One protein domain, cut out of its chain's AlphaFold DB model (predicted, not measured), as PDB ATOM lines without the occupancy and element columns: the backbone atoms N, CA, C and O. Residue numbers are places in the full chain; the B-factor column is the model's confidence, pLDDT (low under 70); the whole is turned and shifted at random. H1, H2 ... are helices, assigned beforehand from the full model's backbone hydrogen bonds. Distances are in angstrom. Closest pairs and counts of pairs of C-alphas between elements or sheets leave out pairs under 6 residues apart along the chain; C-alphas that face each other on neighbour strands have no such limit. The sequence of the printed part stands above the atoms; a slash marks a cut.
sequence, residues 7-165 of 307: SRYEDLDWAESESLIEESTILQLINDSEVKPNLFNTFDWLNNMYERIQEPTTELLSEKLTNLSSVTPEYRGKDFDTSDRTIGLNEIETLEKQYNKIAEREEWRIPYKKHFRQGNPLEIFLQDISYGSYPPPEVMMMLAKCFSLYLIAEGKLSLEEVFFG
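This is residues 7 to 165 of the 307 residues of the protein "Holliday junction helicase" of Shewanella baltica (UniProt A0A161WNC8). One long helix, H7, runs through the middle, and H2, H3, H5, H6 and H8 pack round it at crossed angles, H5 only through one end of H7. H4 packs on H2 away from H7, while the short H1 lies well off from the other helices at the beginning of the printed part. Two long stretches with no named element, residues 70 to 88 and 100 to 120, run round the outside. The printed part has 159 residues, with eight named helices in the order H1 to H8 and no named strand; the class is all helix, though the helices hold 79 residues, under half. It is compact, with a radius of gyration of the C-alphas of 16.0 A, and spans 46 by 38 by 28 A.

Find C-alpha 7 at (161.075, 181.462, 183.011), where H1 begins; it ends at residue 10. H2 follows at residues 21 to 31, 15.1 A long, and H3 at residues 43 to 54, 16.5 A. Read on to H4, residues 61 to 69, and H5, residues 89 to 99, 15.7 A. H6 holds residues 121 to 130, 14.3 A. From C-alpha 137 at (157.418, 169.245, 154.815), H7 runs 22.1 A to residue 152. H8, residues 159 to 164, ends at C-alpha 164 at (164.758, 181.788, 140.369).

Start at H7, the hub, which touches five helices. Its residues 145 to 152 alone touch H2, closest at the C-alphas of Glu 23 and Leu 149, 5.4 A, at a steep tilt of 58 degrees. Its residues 138 to 142 alone touch H3, where the C-alphas of Met 49 and Glu 138 come closest, 5.7 A. Its residues 139 to 143 alone touch H6, closest at Phe 125 and Val 139, C-alphas 6.3 A apart. H7 and H8 form a hairpin, opposite ways at a steep tilt of 43 degrees; residues 146 to 150 of H7 alone touch H8, with the C-alphas of Cys 146 and Val 162 closest, 6.0 A. H5 only just touches H7, with 3 pairs of C-alphas within 8 A, the closest those of Leu 95 and Pro 137, 6.1 A. Farther out, H4 touches H2, closest at the C-alphas of Glu 22 and Ser 62, 6.2 A. H1 touches no helix. In H2 to H8 every O i to N i+4 pair is within hydrogen-bond range; H1 is too short for one.

Look for the farthest C-alphas at Ser 7 and Phe 116, 49.6 A apart. The printed part has no cut. The links H2 to H3, H4 to H5 and H5 to H6 are long. The mean pLDDT of the printed part is 81.0; look for values under 70 at residues 7 to 21, 72 to 89 and 116 to 117.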
ATOM      1  N   SER A   7     159.923 180.845 183.682       41.16
ATOM      2  CA  SER A   7     161.075 181.462 183.011       41.16
ATOM      3  C   SER A   7     161.404 180.798 181.671       41.16
ATOM      4  O   SER A   7     161.846 181.466 180.745       41.16
ATOM      5  N   ARG A   8     161.103 179.501 181.515       37.50
ATOM      6  CA  ARG A   8     161.273 178.790 180.237       37.50
ATOM      7  C   ARG A   8     160.199 179.102 179.199       37.50
ATOM      8  O   ARG A   8     160.442 178.860 178.023       37.50
ATOM      9  N   TYR A   9     159.031 179.581 179.621       41.44
ATOM     10  CA  TYR A   9     157.928 179.919 178.719       41.44
ATOM     11  C   TYR A   9     158.003 181.379 178.252       41.44
ATOM     12  O   TYR A   9     157.740 181.642 177.086       41.44
ATOM     13  N   GLU A  10     158.476 182.302 179.095       39.56
ATOM     14  CA  GLU A  10     158.700 183.702 178.689       39.56
ATOM     15  C   GLU A  10     159.812 183.850 177.631       39.56
ATOM     16  O   GLU A  10     159.730 184.725 176.769       39.56
ATOM     17  N   ASP A  11     160.820 182.969 177.632       40.59
ATOM     18  CA  ASP A  11     161.859 182.943 176.591       40.59
ATOM     19  C   ASP A  11     161.364 182.330 175.261       40.59
ATOM     20  O   ASP A  11     161.955 182.584 174.210       40.59
ATOM     21  N   LEU A  12     160.266 181.561 175.282       39.62
ATOM     22  CA  LEU A  12     159.639 180.966 174.092       39.62
ATOM     23  C   LEU A  12     158.582 181.880 173.454       39.62
ATOM     24  O   LEU A  12     158.367 181.782 172.250       39.62
ATOM     25  N   ASP A  13     157.989 182.815 174.200       37.66
ATOM     26  CA  ASP A  13     157.019 183.790 173.665       37.66
ATOM     27  C   ASP A  13     157.638 184.741 172.618       37.66
ATOM     28  O   ASP A  13     156.941 185.267 171.745       37.66
ATOM     29  N   TRP A  14     158.964 184.927 172.626       39.81
ATOM     30  CA  TRP A  14     159.674 185.640 171.552       39.81
ATOM     31  C   TRP A  14     159.620 184.902 170.210       39.81
ATOM     32  O   TRP A  14     159.737 185.550 169.168       39.81
ATOM     33  N   ALA A  15     159.395 183.585 170.233       38.81
ATOM     34  CA  ALA A  15     159.220 182.765 169.042       38.81
ATOM     35  C   ALA A  15     157.774 182.782 168.498       38.81
ATOM     36  O   ALA A  15     157.501 182.270 167.415       38.81
ATOM     37  N   GLU A  16     156.814 183.389 169.209       38.28
ATOM     38  CA  GLU A  16     155.383 183.258 168.885       38.28
ATOM     39  C   GLU A  16     154.759 184.473 168.159       38.28
ATOM     40  O   GLU A  16     153.581 184.442 167.803       38.28
ATOM     41  N   SER A  17     155.540 185.510 167.821       41.81
ATOM     42  CA  SER A  17     155.114 186.614 166.917       41.81
ATOM     43  C   SER A  17     155.950 186.701 165.630       41.81
ATOM     44  O   SER A  17     156.150 187.756 165.029       41.81
ATOM     45  N   GLU A  18     156.456 185.553 165.196       48.97
ATOM     46  CA  GLU A  18     157.501 185.392 164.188       48.97
ATOM     47  C   GLU A  18     157.058 185.593 162.723       48.97
ATOM     48  O   GLU A  18     157.883 185.367 161.836       48.97
ATOM     49  N   SER A  19     155.811 186.014 162.427       40.03
ATOM     50  CA  SER A  19     155.185 185.862 161.090       40.03
ATOM     51  C   SER A  19     155.895 186.553 159.925       40.03
ATOM     52  O   SER A  19     155.554 186.365 158.759       40.03
ATOM     53  N   LEU A  20     156.925 187.329 160.239       53.34
ATOM     54  CA  LEU A  20     157.682 188.145 159.320       53.34
ATOM     55  C   LEU A  20     159.186 188.159 159.629       53.34
ATOM     56  O   LEU A  20     159.891 188.862 158.916       53.34
ATOM     57  N   ILE A  21     159.720 187.446 160.634       68.31
ATOM     58  CA  ILE A  21     161.140 187.621 161.008       68.31
ATOM     59  C   ILE A  21     162.058 187.090 159.920       68.31
ATOM     60  O   ILE A  21     162.882 187.847 159.413       68.31
ATOM     61  N   GLU A  22     161.924 185.823 159.528       82.25
ATOM     62  CA  GLU A  22     162.834 185.252 158.536       82.25
ATOM     63  C   GLU A  22     162.664 185.965 157.190       82.25
ATOM     64  O   GLU A  22     163.628 186.497 156.652       82.25
ATOM     65  N   GLU A  23     161.442 186.080 156.675       86.06
ATOM     66  CA  GLU A  23     161.155 186.718 155.393       86.06
ATOM     67  C   GLU A  23     161.527 188.205 155.365       86.06
ATOM     68  O   GLU A  23     162.095 188.651 154.367       86.06
ATOM     69  N   SER A  24     161.274 188.974 156.431       82.44
ATOM     70  CA  SER A  24     161.679 190.390 156.483       82.44
ATOM     71  C   SER A  24     163.183 190.544 156.648       82.44
ATOM     72  O   SER A  24     163.767 191.420 156.013       82.44
ATOM     73  N   THR A  25     163.824 189.677 157.436       85.12
ATOM     74  CA  THR A  25     165.289 189.641 157.557       85.12
ATOM     75  C   THR A  25     165.913 189.340 156.200       85.12
ATOM     76  O   THR A  25     166.809 190.050 155.747       85.12
ATOM     77  N   ILE A  26     165.388 188.341 155.485       89.94
ATOM     78  CA  ILE A  26     165.820 188.020 154.128       89.94
ATOM     79  C   ILE A  26     165.538 189.184 153.174       89.94
ATOM     80  O   ILE A  26     166.409 189.524 152.379       89.94
ATOM     81  N   LEU A  27     164.382 189.846 153.259       90.69
ATOM     82  CA  LEU A  27     164.080 191.022 152.441       90.69
ATOM     83  C   LEU A  27     165.076 192.164 152.692       90.69
ATOM     84  O   LEU A  27     165.517 192.803 151.736       90.69
ATOM     85  N   GLN A  28     165.476 192.397 153.942       89.06
ATOM     86  CA  GLN A  28     166.501 193.381 154.286       89.06
ATOM     87  C   GLN A  28     167.866 192.990 153.705       89.06
ATOM     88  O   GLN A  28     168.475 193.789 152.997       89.06
ATOM     89  N   LEU A  29     168.286 191.733 153.875       90.19
ATOM     90  CA  LEU A  29     169.511 191.209 153.263       90.19
ATOM     91  C   LEU A  29     169.487 191.310 151.723       90.19
ATOM     92  O   LEU A  29     170.520 191.547 151.098       90.19
ATOM     93  N   ILE A  30     168.323 191.147 151.084       92.31
ATOM     94  CA  ILE A  30     168.156 191.328 149.631       92.31
ATOM     95  C   ILE A  30     168.318 192.802 149.241       92.31
ATOM     96  O   ILE A  30     168.969 193.093 148.229       92.31
ATOM     97  N   ASN A  31     167.725 193.718 150.012       90.69
ATOM     98  CA  ASN A  31     167.812 195.162 149.774       90.69
ATOM     99  C   ASN A  31     169.260 195.654 149.901       90.69
ATOM    100  O   ASN A  31     169.727 196.406 149.044       90.69
ATOM    101  N   ASP A  32     169.998 195.117 150.871       87.00
ATOM    102  CA  ASP A  32     171.420 195.397 151.087       87.00
ATOM    103  C   ASP A  32     172.337 194.633 150.110       87.00
ATOM    104  O   ASP A  32     173.559 194.767 150.138       87.00
ATOM    105  N   SER A  33     171.754 193.866 149.177       86.38
ATOM    106  CA  SER A  33     172.460 193.048 148.181       86.38
ATOM    107  C   SER A  33     173.414 192.005 148.784       86.38
ATOM    108  O   SER A  33     174.356 191.565 148.122       86.38
ATOM    109  N   GLU A  34     173.135 191.572 150.013       85.94
ATOM    110  CA  GLU A  34     173.896 190.557 150.744       85.94
ATOM    111  C   GLU A  34     173.518 189.140 150.308       85.94
ATOM    112  O   GLU A  34     174.369 188.248 150.267       85.94
ATOM    113  N   VAL A  35     172.249 188.933 149.936       90.56
ATOM    114  CA  VAL A  35     171.719 187.641 149.477       90.56
ATOM    115  C   VAL A  35     170.877 187.792 148.210       90.56
ATOM    116  O   VAL A  35     170.392 188.869 147.858       90.56
ATOM    117  N   LYS A  36     170.704 186.687 147.479       92.62
ATOM    118  CA  LYS A  36     169.839 186.647 146.293       92.62
ATOM    119  C   LYS A  36     168.372 186.472 146.700       92.62
ATOM    120  O   LYS A  36     168.105 185.779 147.678       92.62
ATOM    121  N   PRO A  37     167.420 186.995 145.903       94.88
ATOM    122  CA  PRO A  37     165.997 186.929 146.238       94.88
ATOM    123  C   PRO A  37     165.405 185.518 146.244       94.88
ATOM    124  O   PRO A  37     164.338 185.320 146.805       94.88
ATOM    125  N   ASN A  38     166.103 184.535 145.674       95.69
ATOM    126  CA  ASN A  38     165.650 183.151 145.628       95.69
ATOM    127  C   ASN A  38     166.210 182.247 146.720       95.69
ATOM    128  O   ASN A  38     166.299 181.042 146.498       95.69
ATOM    129  N   LEU A  39     166.611 182.817 147.862       95.56
ATOM    130  CA  LEU A  39     167.219 182.077 148.969       95.56
ATOM    131  C   LEU A  39     166.380 180.867 149.399       95.56
ATOM    132  O   LEU A  39     166.923 179.774 149.524       95.56
ATOM    133  N   PHE A  40     165.067 181.038 149.555       95.75
ATOM    134  CA  PHE A  40     164.174 179.957 149.978       95.75
ATOM    135  C   PHE A  40     164.140 178.795 148.975       95.75
ATOM    136  O   PHE A  40     164.140 177.637 149.375       95.75
ATOM    137  N   ASN A  41     164.242 179.068 147.668       96.50
ATOM    138  CA  ASN A  41     164.366 178.038 146.630       96.50
ATOM    139  C   ASN A  41     165.836 177.638 146.368       96.50
ATOM    140  O   ASN A  41     166.263 177.480 145.218       96.50
ATOM    141  N   THR A  42     166.634 177.483 147.429       95.00
ATOM    142  CA  THR A  42     167.994 176.919 147.371       95.00
ATOM    143  C   THR A  42     168.095 175.634 148.181       95.00
ATOM    144  O   THR A  42     167.347 175.420 149.131       95.00
ATOM    145  N   PHE A  43     169.039 174.766 147.811       94.00
ATOM    146  CA  PHE A  43     169.299 173.545 148.576       94.00
ATOM    147  C   PHE A  43     169.900 173.832 149.954       94.00
ATOM    148  O   PHE A  43     169.633 173.073 150.874       94.00
ATOM    149  N   ASP A  44     170.635 174.936 150.121       94.31
ATOM    150  CA  ASP A  44     171.157 175.349 151.430       94.31
ATOM    151  C   ASP A  44     170.013 175.652 152.404       94.31
ATOM    152  O   ASP A  44     169.997 175.132 153.518       94.31
ATOM    153  N   TRP A  45     169.014 176.429 151.966       95.19
ATOM    154  CA  TRP A  45     167.839 176.700 152.797       95.19
ATOM    155  C   TRP A  45     167.008 175.437 153.037       95.19
ATOM    156  O   TRP A  45     166.622 175.166 154.170       95.19
ATOM    157  N   LEU A  46     166.775 174.629 151.995       95.38
ATOM    158  CA  LEU A  46     166.005 173.389 152.121       95.38
ATOM    159  C   LEU A  46     166.645 172.414 153.123       95.38
ATOM    160  O   LEU A  46     165.938 171.835 153.943       95.38
ATOM    161  N   ASN A  47     167.971 172.256 153.083       95.00
ATOM    162  CA  ASN A  47     168.703 171.413 154.030       95.00
ATOM    163  C   ASN A  47     168.684 171.987 155.447       95.00
ATOM    164  O   ASN A  47     168.467 171.226 156.380       95.00
ATOM    165  N   ASN A  48     168.832 173.306 155.621       93.69
ATOM    166  CA  ASN A  48     168.695 173.928 156.941       93.69
ATOM    167  C   ASN A  48     167.280 173.736 157.513       93.69
ATOM    168  O   ASN A  48     167.133 173.439 158.693       93.69
ATOM    169  N   MET A  49     166.234 173.838 156.686       92.44
ATOM    170  CA  MET A  49     164.863 173.553 157.119       92.44
ATOM    171  C   MET A  49     164.678 172.075 157.480       92.44
ATOM    172  O   MET A  49     164.041 171.768 158.483       92.44
ATOM    173  N   TYR A  50     165.253 171.160 156.696       93.25
ATOM    174  CA  TYR A  50     165.261 169.738 157.033       93.25
ATOM    175  C   TYR A  50     165.954 169.477 158.380       93.25
ATOM    176  O   TYR A  50     165.377 168.808 159.231       93.25
ATOM    177  N   GLU A  51     167.137 170.053 158.612       91.50
ATOM    178  CA  GLU A  51     167.846 169.970 159.897       91.50
ATOM    179  C   GLU A  51     166.984 170.497 161.046       91.50
ATOM    180  O   GLU A  51     166.874 169.833 162.068       91.50
ATOM    181  N   ARG A  52     166.292 171.627 160.858       87.56
ATOM    182  CA  ARG A  52     165.372 172.193 161.859       87.56
ATOM    183  C   ARG A  52     164.162 171.311 162.151       87.56
ATOM    184  O   ARG A  52     163.668 171.313 163.272       87.56
ATOM    185  N   ILE A  53     163.676 170.558 161.167       87.69
ATOM    186  CA  ILE A  53     162.610 169.575 161.397       87.69
ATOM    187  C   ILE A  53     163.106 168.452 162.318       87.69
ATOM    188  O   ILE A  53     162.338 167.971 163.150       87.69
ATOM    189  N   GLN A  54     164.373 168.045 162.189       86.25
ATOM    190  CA  GLN A  54     164.967 167.012 163.044       86.25
ATOM    191  C   GLN A  54     165.380 167.562 164.419       86.25
ATOM    192  O   GLN A  54     165.157 166.922 165.444       86.25
ATOM    193  N   GLU A  55     165.961 168.760 164.442       86.38
ATOM    194  CA  GLU A  55     166.497 169.442 165.616       86.38
ATOM    195  C   GLU A  55     166.017 170.906 165.622       86.38
ATOM    196  O   GLU A  55     166.690 171.783 165.067       86.38
ATOM    197  N   PRO A  56     164.866 171.207 166.259       79.38
ATOM    198  CA  PRO A  56     164.241 172.534 166.201       79.38
ATOM    199  C   PRO A  56     165.092 173.686 166.756       79.38
ATOM    200  O   PRO A  56     164.844 174.841 166.424       79.38
ATOM    201  N   THR A  57     166.112 173.386 167.566       78.50
ATOM    202  CA  THR A  57     167.084 174.359 168.096       78.50
ATOM    203  C   THR A  57     168.171 174.754 167.092       78.50
ATOM    204  O   THR A  57     169.054 175.538 167.430       78.50
ATOM    205  N   THR A  58     168.161 174.186 165.884       83.12
ATOM    206  CA  THR A  58     169.114 174.526 164.824       83.12
ATOM    207  C   THR A  58     168.931 175.985 164.396       83.12
ATOM    208  O   THR A  58     167.838 176.386 164.000       83.12
ATOM    209  N   GLU A  59     170.020 176.760 164.442       84.50
ATOM    210  CA  GLU A  59     170.055 178.177 164.051       84.50
ATOM    211  C   GLU A  59     169.551 178.385 162.612       84.50
ATOM    212  O   GLU A  59     169.895 177.627 161.688       84.50
ATOM    213  N   LEU A  60     168.756 179.441 162.418       86.75
ATOM    214  CA  LEU A  60     168.204 179.803 161.118       86.75
ATOM    215  C   LEU A  60     169.316 180.178 160.136       86.75
ATOM    216  O   LEU A  60     170.256 180.907 160.461       86.75
ATOM    217  N   LEU A  61     169.172 179.775 158.870       88.62
ATOM    218  CA  LEU A  61     170.077 180.245 157.820       88.62
ATOM    219  C   LEU A  61     170.064 181.782 157.702       88.62
ATOM    220  O   LEU A  61     171.104 182.386 157.444       88.62
ATOM    221  N   SER A  62     168.912 182.426 157.913       87.31
ATOM    222  CA  SER A  62     168.801 183.889 157.936       87.31
ATOM    223  C   SER A  62     169.619 184.525 159.063       87.31
ATOM    224  O   SER A  62     170.287 185.527 158.816       87.31
ATOM    225  N   GLU A  63     169.624 183.944 160.265       84.81
ATOM    226  CA  GLU A  63     170.408 184.419 161.414       84.81
ATOM    227  C   GLU A  63     171.906 184.305 161.136       84.81
ATOM    228  O   GLU A  63     172.624 185.303 161.234       84.81
ATOM    229  N   LYS A  64     172.359 183.144 160.639       88.19
ATOM    230  CA  LYS A  64     173.751 182.945 160.199       88.19
ATOM    231  C   LYS A  64     174.182 184.011 159.192       88.19
ATOM    232  O   LYS A  64     175.248 184.614 159.320       88.19
ATOM    233  N   LEU A  65     173.343 184.280 158.191       88.38
ATOM    234  CA  LEU A  65     173.638 185.271 157.151       88.38
ATOM    235  C   LEU A  65     173.626 186.707 157.676       88.38
ATOM    236  O   LEU A  65     174.424 187.529 157.222       88.38
ATOM    237  N   THR A  66     172.759 187.001 158.636       86.00
ATOM    238  CA  THR A  66     172.665 188.304 159.302       86.00
ATOM    239  C   THR A  66     173.925 188.580 160.118       86.00
ATOM    240  O   THR A  66     174.567 189.616 159.919       86.00
ATOM    241  N   ASN A  67     174.355 187.601 160.921       84.88
ATOM    242  CA  ASN A  67     175.598 187.636 161.692       84.88
ATOM    243  C   ASN A  67     176.816 187.879 160.785       84.88
ATOM    244  O   ASN A  67     177.667 188.718 161.084       84.88
ATOM    245  N   LEU A  68     176.859 187.224 159.620       85.25
ATOM    246  CA  LEU A  68     177.928 187.409 158.633       85.25
ATOM    247  C   LEU A  68     177.869 188.743 157.873       85.25
ATOM    248  O   LEU A  68     178.892 189.180 157.344       85.25
ATOM    249  N   SER A  69     176.698 189.377 157.778       78.56
ATOM    250  CA  SER A  69     176.490 190.600 156.982       78.56
ATOM    251  C   SER A  69     176.521 191.885 157.815       78.56
ATOM    252  O   SER A  69     176.483 192.975 157.245       78.56
ATOM    253  N   SER A  70     176.616 191.774 159.150       70.62
ATOM    254  CA  SER A  70     176.510 192.903 160.096       70.62
ATOM    255  C   SER A  70     175.225 193.728 159.921       70.62
ATOM    256  O   SER A  70     175.196 194.916 160.240       70.62
ATOM    257  N   VAL A  71     174.171 193.111 159.382       70.38
ATOM    258  CA  VAL A  71     172.851 193.727 159.244       70.38
ATOM    259  C   VAL A  71     172.134 193.548 160.572       70.38
ATOM    260  O   VAL A  71     172.072 192.443 161.092       70.38
ATOM    261  N   THR A  72     171.602 194.619 161.148       65.19
ATOM    262  CA  THR A  72     170.671 194.509 162.275       65.19
ATOM    263  C   THR A  72     169.257 194.457 161.712       65.19
ATOM    264  O   THR A  72     168.861 195.436 161.065       65.19
ATOM    265  N   PRO A  73     168.501 193.364 161.924       61.84
ATOM    266  CA  PRO A  73     167.122 193.279 161.471       61.84
ATOM    267  C   PRO A  73     166.322 194.465 162.012       61.84
ATOM    268  O   PRO A  73     166.307 194.705 163.222       61.84
ATOM    269  N   GLU A  74     165.674 195.231 161.137       58.66
ATOM    270  CA  GLU A  74     164.707 196.227 161.593       58.66
ATOM    271  C   GLU A  74     163.497 195.493 162.173       58.66
ATOM    272  O   GLU A  74     162.712 194.873 161.454       58.66
ATOM    273  N   TYR A  75     163.344 195.561 163.494       53.84
ATOM    274  CA  TYR A  75     162.178 195.024 164.177       53.84
ATOM    275  C   TYR A  75     160.917 195.785 163.737       53.84
ATOM    276  O   TYR A  75     160.759 196.963 164.057       53.84
ATOM    277  N   ARG A  76     160.014 195.121 163.003       50.81
ATOM    278  CA  ARG A  76     158.792 195.740 162.447       50.81
ATOM    279  C   ARG A  76     157.494 195.470 163.217       50.81
ATOM    280  O   ARG A  76     156.451 195.924 162.761       50.81
ATOM    281  N   GLY A  77     157.508 194.775 164.356       49.88
ATOM    282  CA  GLY A  77     156.272 194.164 164.871       49.88
ATOM    283  C   GLY A  77     156.033 194.219 166.376       49.88
ATOM    284  O   GLY A  77     155.912 193.160 166.973       49.88
ATOM    285  N   LYS A  78     155.910 195.406 166.995       42.81
ATOM    286  CA  LYS A  78     155.387 195.506 168.383       42.81
ATOM    287  C   LYS A  78     153.967 196.033 168.521       42.81
ATOM    288  O   LYS A  78     153.339 195.755 169.536       42.81
ATOM    289  N   ASP A  79     153.450 196.753 167.532       42.50
ATOM    290  CA  ASP A  79     152.285 197.602 167.802       42.50
ATOM    291  C   ASP A  79     150.950 197.035 167.298       42.50
ATOM    292  O   ASP A  79     149.906 197.574 167.658       42.50
ATOM    293  N   PHE A  80     150.944 195.949 166.515       43.22
ATOM    294  CA  PHE A  80     149.712 195.341 166.000       43.22
ATOM    295  C   PHE A  80     149.828 193.818 165.851       43.22
ATOM    296  O   PHE A  80     150.644 193.329 165.075       43.22
ATOM    297  N   ASP A  81     148.968 193.081 166.560       52.72
ATOM    298  CA  ASP A  81     148.672 191.673 166.279       52.72
ATOM    299  C   ASP A  81     147.899 191.601 164.955       52.72
ATOM    300  O   ASP A  81     146.750 192.044 164.865       52.72
ATOM    301  N   THR A  82     148.547 191.102 163.903       53.22
ATOM    302  CA  THR A  82     147.921 190.936 162.586       53.22
ATOM    303  C   THR A  82     147.107 189.648 162.487       53.22
ATOM    304  O   THR A  82     146.468 189.424 161.464       53.22
ATOM    305  N   SER A  83     147.106 188.791 163.519       51.88
ATOM    306  CA  SER A  83     146.619 187.403 163.513       51.88
ATOM    307  C   SER A  83     147.304 186.460 162.509       51.88
ATOM    308  O   SER A  83     146.993 185.267 162.477       51.88
ATOM    309  N   ASP A  84     148.283 186.954 161.745       49.53
ATOM    310  CA  ASP A  84     149.146 186.137 160.897       49.53
ATOM    311  C   ASP A  84     150.226 185.500 161.776       49.53
ATOM    312  O   ASP A  84     151.020 186.206 162.396       49.53
ATOM    313  N   ARG A  85     150.263 184.164 161.838       54.06
ATOM    314  CA  ARG A  85     151.283 183.392 162.568       54.06
ATOM    315  C   ARG A  85     152.249 182.739 161.584       54.06
ATOM    316  O   ARG A  85     151.815 182.177 160.578       54.06
ATOM    317  N   THR A  86     153.545 182.776 161.870       55.50
ATOM    318  CA  THR A  86     154.502 181.837 161.263       55.50
ATOM    319  C   THR A  86     154.301 180.446 161.824       55.50
ATOM    320  O   THR A  86     153.668 180.243 162.859       55.50
ATOM    321  N   ILE A  87     154.896 179.480 161.132       64.56
ATOM    322  CA  ILE A  87     155.069 178.151 161.684       64.56
ATOM    323  C   ILE A  87     156.026 178.217 162.886       64.56
ATOM    324  O   ILE A  87     157.191 178.576 162.724       64.56
ATOM    325  N   GLY A  88     155.525 177.906 164.080       66.31
ATOM    326  CA  GLY A  88     156.339 177.762 165.281       66.31
ATOM    327  C   GLY A  88     156.932 176.357 165.393       66.31
ATOM    328  O   GLY A  88     156.705 175.478 164.552       66.31
ATOM    329  N   LEU A  89     157.699 176.121 166.460       68.44
ATOM    330  CA  LEU A  89     158.359 174.831 166.715       68.44
ATOM    331  C   LEU A  89     157.349 173.673 166.801       68.44
ATOM    332  O   LEU A  89     157.582 172.596 166.247       68.44
ATOM    333  N   ASN A  90     156.205 173.910 167.449       73.06
ATOM    334  CA  ASN A  90     155.140 172.919 167.616       73.06
ATOM    335  C   ASN A  90     154.510 172.531 166.273       73.06
ATOM    336  O   ASN A  90     154.216 171.359 166.019       73.06
ATOM    337  N   GLU A  91     154.304 173.504 165.389       81.19
ATOM    338  CA  GLU A  91     153.755 173.273 164.062       81.19
ATOM    339  C   GLU A  91     154.762 172.552 163.155       81.19
ATOM    340  O   GLU A  91     154.360 171.642 162.431       81.19
ATOM    341  N   ILE A  92     156.062 172.874 163.235       77.62
ATOM    342  CA  ILE A  92     157.126 172.145 162.517       77.62
ATOM    343  C   ILE A  92     157.140 170.667 162.932       77.62
ATOM    344  O   ILE A  92     157.097 169.785 162.070       77.62
ATOM    345  N   GLU A  93     157.134 170.380 164.238       78.44
ATOM    346  CA  GLU A  93     157.088 169.002 164.746       78.44
ATOM    347  C   GLU A  93     155.802 168.283 164.290       78.44
ATOM    348  O   GLU A  93     155.802 167.097 163.940       78.44
ATOM    349  N   THR A  94     154.687 169.014 164.247       87.12
ATOM    350  CA  THR A  94     153.404 168.492 163.770       87.12
ATOM    351  C   THR A  94     153.452 168.127 162.286       87.12
ATOM    352  O   THR A  94     152.917 167.077 161.922       87.12
ATOM    353  N   LEU A  95     154.097 168.932 161.434       87.00
ATOM    354  CA  LEU A  95     154.217 168.640 160.002       87.00
ATOM    355  C   LEU A  95     154.940 167.314 159.747       87.00
ATOM    356  O   LEU A  95     154.459 166.503 158.956       87.00
ATOM    357  N   GLU A  96     156.047 167.058 160.443       87.69
ATOM    358  CA  GLU A  96     156.805 165.811 160.286       87.69
ATOM    359  C   GLU A  96     155.998 164.596 160.755       87.69
ATOM    360  O   GLU A  96     155.896 163.584 160.057       87.69
ATOM    361  N   LYS A  97     155.331 164.716 161.911       89.88
ATOM    362  CA  LYS A  97     154.424 163.676 162.423       89.88
ATOM    363  C   LYS A  97     153.268 163.391 161.466       89.88
ATOM    364  O   LYS A  97     152.781 162.262 161.429       89.88
ATOM    365  N   GLN A  98     152.773 164.394 160.741       91.44
ATOM    366  CA  GLN A  98     151.718 164.215 159.743       91.44
ATOM    367  C   GLN A  98     152.253 163.578 158.461       91.44
ATOM    368  O   GLN A  98     151.631 162.643 157.961       91.44
ATOM    369  N   TYR A  99     153.409 164.026 157.973       92.69
ATOM    370  CA  TYR A  99     154.054 163.470 156.786       92.69
ATOM    371  C   TYR A  99     154.338 161.972 156.944       92.69
ATOM    372  O   TYR A  99     153.923 161.179 156.104       92.69
ATOM    373  N   ASN A 100     154.901 161.566 158.086       91.81
ATOM    374  CA  ASN A 100     155.224 160.166 158.377       91.81
ATOM    375  C   ASN A 100     153.996 159.236 158.475       91.81
ATOM    376  O   ASN A 100     154.144 158.020 158.553       91.81
ATOM    377  N   LYS A 101     152.768 159.776 158.479       94.12
ATOM    378  CA  LYS A 101     151.533 158.974 158.388       94.12
ATOM    379  C   LYS A 101     151.110 158.677 156.951       94.12
ATOM    380  O   LYS A 101     150.298 157.777 156.753       94.12
ATOM    381  N   ILE A 102     151.575 159.464 155.983       93.69
ATOM    382  CA  ILE A 102     151.095 159.435 154.592       93.69
ATOM    383  C   ILE A 102     152.196 159.118 153.579       93.69
ATOM    384  O   ILE A 102     151.883 158.746 152.450       93.69
ATOM    385  N   ALA A 103     153.461 159.265 153.963       92.31
ATOM    386  CA  ALA A 103     154.612 159.037 153.109       92.31
ATOM    387  C   ALA A 103     155.840 158.642 153.942       92.31
ATOM    388  O   ALA A 103     155.855 158.770 155.165       92.31
ATOM    389  N   GLU A 104     156.877 158.174 153.254       87.50
ATOM    390  CA  GLU A 104     158.183 157.860 153.830       87.50
ATOM    391  C   GLU A 104     159.248 158.787 153.232       87.50
ATOM    392  O   GLU A 104     159.086 159.335 152.136       87.50
ATOM    393  N   ARG A 105     160.346 159.000 153.962       86.56
ATOM    394  CA  ARG A 105     161.483 159.780 153.465       86.56
ATOM    395  C   ARG A 105     162.382 158.906 152.599       86.56
ATOM    396  O   ARG A 105     162.751 157.797 152.968       86.56
ATOM    397  N   GLU A 106     162.798 159.445 151.461       86.56
ATOM    398  CA  GLU A 106     163.800 158.807 150.613       86.56
ATOM    399  C   GLU A 106     165.211 159.219 151.061       86.56
ATOM    400  O   GLU A 106     165.732 160.244 150.619       86.56
ATOM    401  N   GLU A 107     165.843 158.415 151.922       84.12
ATOM    402  CA  GLU A 107     167.155 158.726 152.527       84.12
ATOM    403  C   GLU A 107     168.237 159.092 151.498       84.12
ATOM    404  O   GLU A 107     169.046 159.985 151.728       84.12
ATOM    405  N   TRP A 108     168.226 158.461 150.321       83.44
ATOM    406  CA  TRP A 108     169.209 158.715 149.263       83.44
ATOM    407  C   TRP A 108     169.129 160.129 148.660       83.44
ATOM    408  O   TRP A 108     170.065 160.551 147.971       83.44
ATOM    409  N   ARG A 109     168.029 160.859 148.887       84.12
ATOM    410  CA  ARG A 109     167.862 162.252 148.442       84.12
ATOM    411  C   ARG A 109     168.478 163.264 149.402       84.12
ATOM    412  O   ARG A 109     168.660 164.410 148.996       84.12
ATOM    413  N   ILE A 110     168.776 162.858 150.635       86.31
ATOM    414  CA  ILE A 110     169.209 163.733 151.724       86.31
ATOM    415  C   ILE A 110     170.724 163.531 151.962       86.31
ATOM    416  O   ILE A 110     171.195 162.393 151.966       86.31
ATOM    417  N   PRO A 111     171.522 164.603 152.144       87.81
ATOM    418  CA  PRO A 111     171.131 166.003 152.004       87.81
ATOM    419  C   PRO A 111     170.752 166.333 150.559       87.81
ATOM    420  O   PRO A 111     171.353 165.832 149.598       87.81
ATOM    421  N   TYR A 112     169.762 167.212 150.411       90.12
ATOM    422  CA  TYR A 112     169.330 167.695 149.115       90.12
ATOM    423  C   TYR A 112     170.481 168.433 148.450       90.12
ATOM    424  O   TYR A 112     171.118 169.314 149.022       90.12
ATOM    425  N   LYS A 113     170.758 168.090 147.202       87.56
ATOM    426  CA  LYS A 113     171.829 168.717 146.431       87.56
ATOM    427  C   LYS A 113     171.339 169.044 145.050       87.56
ATOM    428  O   LYS A 113     170.293 168.577 144.628       87.56
ATOM    429  N   LYS A 114     172.110 169.805 144.289       82.69
ATOM    430  CA  LYS A 114     171.854 169.923 142.858       82.69
ATOM    431  C   LYS A 114     172.211 168.606 142.177       82.69
ATOM    432  O   LYS A 114     173.296 168.072 142.377       82.69
ATOM    433  N   HIS A 115     171.310 168.098 141.352       75.38
ATOM    434  CA  HIS A 115     171.526 166.881 140.581       75.38
ATOM    435  C   HIS A 115     171.088 167.097 139.137       75.38
ATOM    436  O   HIS A 115     170.660 168.179 138.728       75.38
ATOM    437  N   PHE A 116     171.323 166.093 138.299       68.62
ATOM    438  CA  PHE A 116     171.162 166.243 136.862       68.62
ATOM    439  C   PHE A 116     169.736 166.620 136.456       68.62
ATOM    440  O   PHE A 116     169.555 167.455 135.574       68.62
ATOM    441  N   ARG A 117     168.727 166.069 137.134       69.06
ATOM    442  CA  ARG A 117     167.317 166.326 136.824       69.06
ATOM    443  C   ARG A 117     166.755 167.527 137.594       69.06
ATOM    444  O   ARG A 117     165.912 168.218 137.038       69.06
ATOM    445  N   GLN A 118     167.293 167.821 138.781       83.00
ATOM    446  CA  GLN A 118     166.791 168.820 139.724       83.00
ATOM    447  C   GLN A 118     167.845 169.905 139.989       83.00
ATOM    448  O   GLN A 118     168.879 169.695 140.631       83.00
ATOM    449  N   GLY A 119     167.586 171.090 139.454       85.81
ATOM    450  CA  GLY A 119     168.379 172.299 139.587       85.81
ATOM    451  C   GLY A 119     168.021 173.163 140.793       85.81
ATOM    452  O   GLY A 119     168.832 174.021 141.138       85.81
ATOM    453  N   ASN A 120     166.845 172.970 141.398       92.12
ATOM    454  CA  ASN A 120     166.379 173.677 142.596       92.12
ATOM    455  C   ASN A 120     165.272 172.880 143.331       92.12
ATOM    456  O   ASN A 120     164.717 171.949 142.740       92.12
ATOM    457  N   PRO A 121     164.943 173.241 144.586       95.56
ATOM    458  CA  PRO A 121     163.860 172.635 145.369       95.56
ATOM    459  C   PRO A 121     162.477 172.607 144.702       95.56
ATOM    460  O   PRO A 121     161.780 171.602 144.814       95.56
ATOM    461  N   LEU A 122     162.069 173.644 143.961       96.25
ATOM    462  CA  LEU A 122     160.786 173.633 143.235       96.25
ATOM    463  C   LEU A 122     160.690 172.462 142.243       96.25
ATOM    464  O   LEU A 122     159.615 171.902 142.046       96.25
ATOM    465  N   GLU A 123     161.797 172.053 141.622       93.69
ATOM    466  CA  GLU A 123     161.792 170.883 140.739       93.69
ATOM    467  C   GLU A 123     161.612 169.558 141.489       93.69
ATOM    468  O   GLU A 123     161.085 168.621 140.895       93.69
ATOM    469  N   ILE A 124     161.992 169.484 142.771       93.75
ATOM    470  CA  ILE A 124     161.689 168.328 143.631       93.75
ATOM    471  C   ILE A 124     160.184 168.266 143.876       93.75
ATOM    472  O   ILE A 124     159.577 167.235 143.612       93.75
ATOM    473  N   PHE A 125     159.569 169.392 144.262       96.00
ATOM    474  CA  PHE A 125     158.116 169.480 144.432       96.00
ATOM    475  C   PHE A 125     157.366 168.999 143.182       96.00
ATOM    476  O   PHE A 125     156.504 168.126 143.259       96.00
ATOM    477  N   LEU A 126     157.718 169.538 142.011       95.00
ATOM    478  CA  LEU A 126     157.067 169.165 140.752       95.00
ATOM    479  C   LEU A 126     157.261 167.681 140.422       95.00
ATOM    480  O   LEU A 126     156.350 167.053 139.884       95.00
ATOM    481  N   GLN A 127     158.432 167.124 140.735       91.69
ATOM    482  CA  GLN A 127     158.710 165.714 140.516       91.69
ATOM    483  C   GLN A 127     157.874 164.819 141.434       91.69
ATOM    484  O   GLN A 127     157.265 163.873 140.936       91.69
ATOM    485  N   ASP A 128     157.817 165.121 142.730       92.88
ATOM    486  CA  ASP A 128     157.049 164.336 143.700       92.88
ATOM    487  C   ASP A 128     155.579 164.271 143.285       92.88
ATOM    488  O   ASP A 128     155.033 163.181 143.114       92.88
ATOM    489  N   ILE A 129     154.990 165.424 142.953       94.75
ATOM    490  CA  ILE A 129     153.617 165.493 142.442       94.75
ATOM    491  C   ILE A 129     153.460 164.697 141.140       94.75
ATOM    492  O   ILE A 129     152.482 163.967 140.982       94.75
ATOM    493  N   SER A 130     154.420 164.782 140.213       93.00
ATOM    494  CA  SER A 130     154.357 164.035 138.947       93.00
ATOM    495  C   SER A 130     154.422 162.514 139.122       93.00
ATOM    496  O   SER A 130     153.902 161.782 138.282       93.00
ATOM    497  N   TYR A 131     155.031 162.035 140.210       90.62
ATOM    498  CA  TYR A 131     155.082 160.617 140.569       90.62
ATOM    499  C   TYR A 131     153.934 160.178 141.485       90.62
ATOM    500  O   TYR A 131     153.848 158.999 141.819       90.62
ATOM    501  N   GLY A 132     153.036 161.092 141.862       91.38
ATOM    502  CA  GLY A 132     151.961 160.816 142.816       91.38
ATOM    503  C   GLY A 132     152.444 160.692 144.264       91.38
ATOM    504  O   GLY A 132     151.694 160.211 145.110       91.38
ATOM    505  N   SER A 133     153.674 161.121 144.549       91.62
ATOM    506  CA  SER A 133     154.238 161.176 145.895       91.62
ATOM    507  C   SER A 133     153.820 162.465 146.598       91.62
ATOM    508  O   SER A 133     153.712 163.529 145.983       91.62
ATOM    509  N   TYR A 134     153.620 162.383 147.912       93.75
ATOM    510  CA  TYR A 134     153.403 163.570 148.730       93.75
ATOM    511  C   TYR A 134     154.754 164.254 149.014       93.75
ATOM    512  O   TYR A 134     155.669 163.567 149.465       93.75
ATOM    513  N   PRO A 135     154.919 165.567 148.767       94.12
ATOM    514  CA  PRO A 135     156.191 166.243 149.015       94.12
ATOM    515  C   PRO A 135     156.534 166.333 150.517       94.12
ATOM    516  O   PRO A 135     155.630 166.562 151.328       94.12
ATOM    517  N   PRO A 136     157.819 166.230 150.904       94.50
ATOM    518  CA  PRO A 136     158.261 166.426 152.287       94.50
ATOM    519  C   PRO A 136     157.928 167.823 152.850       94.50
ATOM    520  O   PRO A 136     157.860 168.792 152.080       94.50
ATOM    521  N   PRO A 137     157.769 167.974 154.181       93.25
ATOM    522  CA  PRO A 137     157.418 169.245 154.815       93.25
ATOM    523  C   PRO A 137     158.315 170.423 154.432       93.25
ATOM    524  O   PRO A 137     157.809 171.492 154.110       93.25
ATOM    525  N   GLU A 138     159.634 170.246 154.397       93.69
ATOM    526  CA  GLU A 138     160.597 171.287 154.026       93.69
ATOM    527  C   GLU A 138     160.412 171.782 152.582       93.69
ATOM    528  O   GLU A 138     160.586 172.970 152.301       93.69
ATOM    529  N   VAL A 139     159.991 170.900 151.668       95.12
ATOM    530  CA  VAL A 139     159.705 171.245 150.269       95.12
ATOM    531  C   VAL A 139     158.418 172.067 150.183       95.12
ATOM    532  O   VAL A 139     158.358 173.052 149.447       95.12
ATOM    533  N   MET A 140     157.402 171.710 150.971       93.81
ATOM    534  CA  MET A 140     156.163 172.488 151.080       93.81
ATOM    535  C   MET A 140     156.410 173.853 151.736       93.81
ATOM    536  O   MET A 140     155.915 174.874 151.256       93.81
ATOM    537  N   MET A 141     157.233 173.889 152.785       91.75
ATOM    538  CA  MET A 141     157.625 175.117 153.470       91.75
ATOM    539  C   MET A 141     158.407 176.054 152.557       91.75
ATOM    540  O   MET A 141     158.154 177.254 152.579       91.75
ATOM    541  N   MET A 142     159.283 175.529 151.697       94.94
ATOM    542  CA  MET A 142     159.971 176.333 150.684       94.94
ATOM    543  C   MET A 142     158.984 177.118 149.806       94.94
ATOM    544  O   MET A 142     159.194 178.310 149.569       94.94
ATOM    545  N   LEU A 143     157.890 176.488 149.356       95.44
ATOM    546  CA  LEU A 143     156.862 177.170 148.561       95.44
ATOM    547  C   LEU A 143     156.187 178.282 149.360       95.44
ATOM    548  O   LEU A 143     156.069 179.403 148.862       95.44
ATOM    549  N   ALA A 144     155.770 177.975 150.591       91.94
ATOM    550  CA  ALA A 144     155.130 178.939 151.478       91.94
ATOM    551  C   ALA A 144     156.038 180.155 151.710       91.94
ATOM    552  O   ALA A 144     155.620 181.280 151.451       91.94
ATOM    553  N   LYS A 145     157.308 179.930 152.066       91.06
ATOM    554  CA  LYS A 145     158.312 180.982 152.274       91.06
ATOM    555  C   LYS A 145     158.547 181.842 151.033       91.06
ATOM    556  O   LYS A 145     158.655 183.062 151.142       91.06
ATOM    557  N   CYS A 146     158.577 181.238 149.843       94.81
ATOM    558  CA  CYS A 146     158.653 181.993 148.593       94.81
ATOM    559  C   CYS A 146     157.439 182.927 148.437       94.81
ATOM    560  O   CYS A 146     157.605 184.127 148.221       94.81
ATOM    561  N   PHE A 147     156.213 182.421 148.584       93.38
ATOM    562  CA  PHE A 147     155.024 183.270 148.461       93.38
ATOM    563  C   PHE A 147     154.944 184.346 149.551       93.38
ATOM    564  O   PHE A 147     154.627 185.490 149.227       93.38
ATOM    565  N   SER A 148     155.304 184.030 150.795       89.31
ATOM    566  CA  SER A 148     155.387 185.008 151.883       89.31
ATOM    567  C   SER A 148     156.359 186.138 151.543       89.31
ATOM    568  O   SER A 148     155.975 187.305 151.587       89.31
ATOM    569  N   LEU A 149     157.580 185.819 151.091       90.62
ATOM    570  CA  LEU A 149     158.558 186.829 150.666       90.62
ATOM    571  C   LEU A 149     158.027 187.705 149.524       90.62
ATOM    572  O   LEU A 149     158.227 188.918 149.534       90.62
ATOM    573  N   TYR A 150     157.344 187.105 148.544       93.75
ATOM    574  CA  TYR A 150     156.725 187.847 147.445       93.75
ATOM    575  C   TYR A 150     155.673 188.851 147.943       93.75
ATOM    576  O   TYR A 150     155.668 189.999 147.496       93.75
ATOM    577  N   LEU A 151     154.810 188.436 148.876       87.50
ATOM    578  CA  LEU A 151     153.754 189.279 149.438       87.50
ATOM    579  C   LEU A 151     154.333 190.425 150.280       87.50
ATOM    580  O   LEU A 151     153.970 191.581 150.069       87.50
ATOM    581  N   ILE A 152     155.291 190.130 151.163       86.56
ATOM    582  CA  ILE A 152     155.938 191.115 152.053       86.56
ATOM    583  C   ILE A 152     156.806 192.107 151.266       86.56
ATOM    584  O   ILE A 152     157.010 193.245 151.683       86.56
ATOM    585  N   ALA A 153     157.312 191.706 150.098       88.75
ATOM    586  CA  ALA A 153     158.042 192.608 149.218       88.75
ATOM    587  C   ALA A 153     157.151 193.689 148.574       88.75
ATOM    588  O   ALA A 153     157.698 194.592 147.941       88.75
ATOM    589  N   GLU A 154     155.817 193.622 148.702       89.50
ATOM    590  CA  GLU A 154     154.872 194.654 148.234       89.50
ATOM    591  C   GLU A 154     155.088 195.043 146.756       89.50
ATOM    592  O   GLU A 154     155.072 196.213 146.371       89.50
ATOM    593  N   GLY A 155     155.359 194.050 145.901       90.94
ATOM    594  CA  GLY A 155     155.605 194.253 144.469       90.94
ATOM    595  C   GLY A 155     157.027 194.694 144.097       90.94
ATOM    596  O   GLY A 155     157.313 194.850 142.909       90.94
ATOM    597  N   LYS A 156     157.944 194.846 145.064       94.12
ATOM    598  CA  LYS A 156     159.374 195.122 144.803       94.12
ATOM    599  C   LYS A 156     160.123 193.922 144.223       94.12
ATOM    600  O   LYS A 156     161.150 194.110 143.577       94.12
ATOM    601  N   LEU A 157     159.623 192.710 144.462       95.62
ATOM    602  CA  LEU A 157     160.140 191.469 143.893       95.62
ATOM    603  C   LEU A 157     159.059 190.800 143.044       95.62
ATOM    604  O   LEU A 157     157.893 190.732 143.430       95.62
ATOM    605  N   SER A 158     159.453 190.268 141.893       96.31
ATOM    606  CA  SER A 158     158.607 189.405 141.067       96.31
ATOM    607  C   SER A 158     158.684 187.938 141.509       96.31
ATOM    608  O   SER A 158     159.673 187.507 142.102       96.31
ATOM    609  N   LEU A 159     157.686 187.122 141.146       95.88
ATOM    610  CA  LEU A 159     157.741 185.668 141.376       95.88
ATOM    611  C   LEU A 159     158.947 185.010 140.685       95.88
ATOM    612  O   LEU A 159     159.543 184.090 141.235       95.88
ATOM    613  N   GLU A 160     159.355 185.495 139.507       95.75
ATOM    614  CA  GLU A 160     160.581 185.016 138.847       95.75
ATOM    615  C   GLU A 160     161.814 185.263 139.729       95.75
ATOM    616  O   GLU A 160     162.678 184.393 139.823       95.75
ATOM    617  N   GLU A 161     161.894 186.414 140.400       96.06
ATOM    618  CA  GLU A 161     163.021 186.749 141.273       96.06
ATOM    619  C   GLU A 161     163.031 185.929 142.556       96.06
ATOM    620  O   GLU A 161     164.084 185.423 142.944       96.06
ATOM    621  N   VAL A 162     161.865 185.765 143.174       96.44
ATOM    622  CA  VAL A 162     161.697 185.001 144.413       96.44
ATOM    623  C   VAL A 162     161.950 183.508 144.200       96.44
ATOM    624  O   VAL A 162     162.550 182.861 145.047       96.44
ATOM    625  N   PHE A 163     161.552 182.933 143.065       96.50
ATOM    626  CA  PHE A 163     161.803 181.512 142.813       96.50
ATOM    627  C   PHE A 163     163.159 181.250 142.153       96.50
ATOM    628  O   PHE A 163     163.788 180.232 142.430       96.50
ATOM    629  N   PHE A 164     163.641 182.125 141.268       94.44
ATOM    630  CA  PHE A 164     164.758 181.788 140.369       94.44
ATOM    631  C   PHE A 164     165.900 182.801 140.349       94.44
ATOM    632  O   PHE A 164     166.880 182.612 139.618       94.44
ATOM    633  N   GLY A 165     165.796 183.844 141.164       92.75
ATOM    634  CA  GLY A 165     166.799 184.879 141.320       92.75
ATOM    635  C   GLY A 165     166.629 185.993 140.295       92.75
ATOM    636  O   GLY A 165     165.786 185.940 139.399       92.75
TER     637      GLY A 165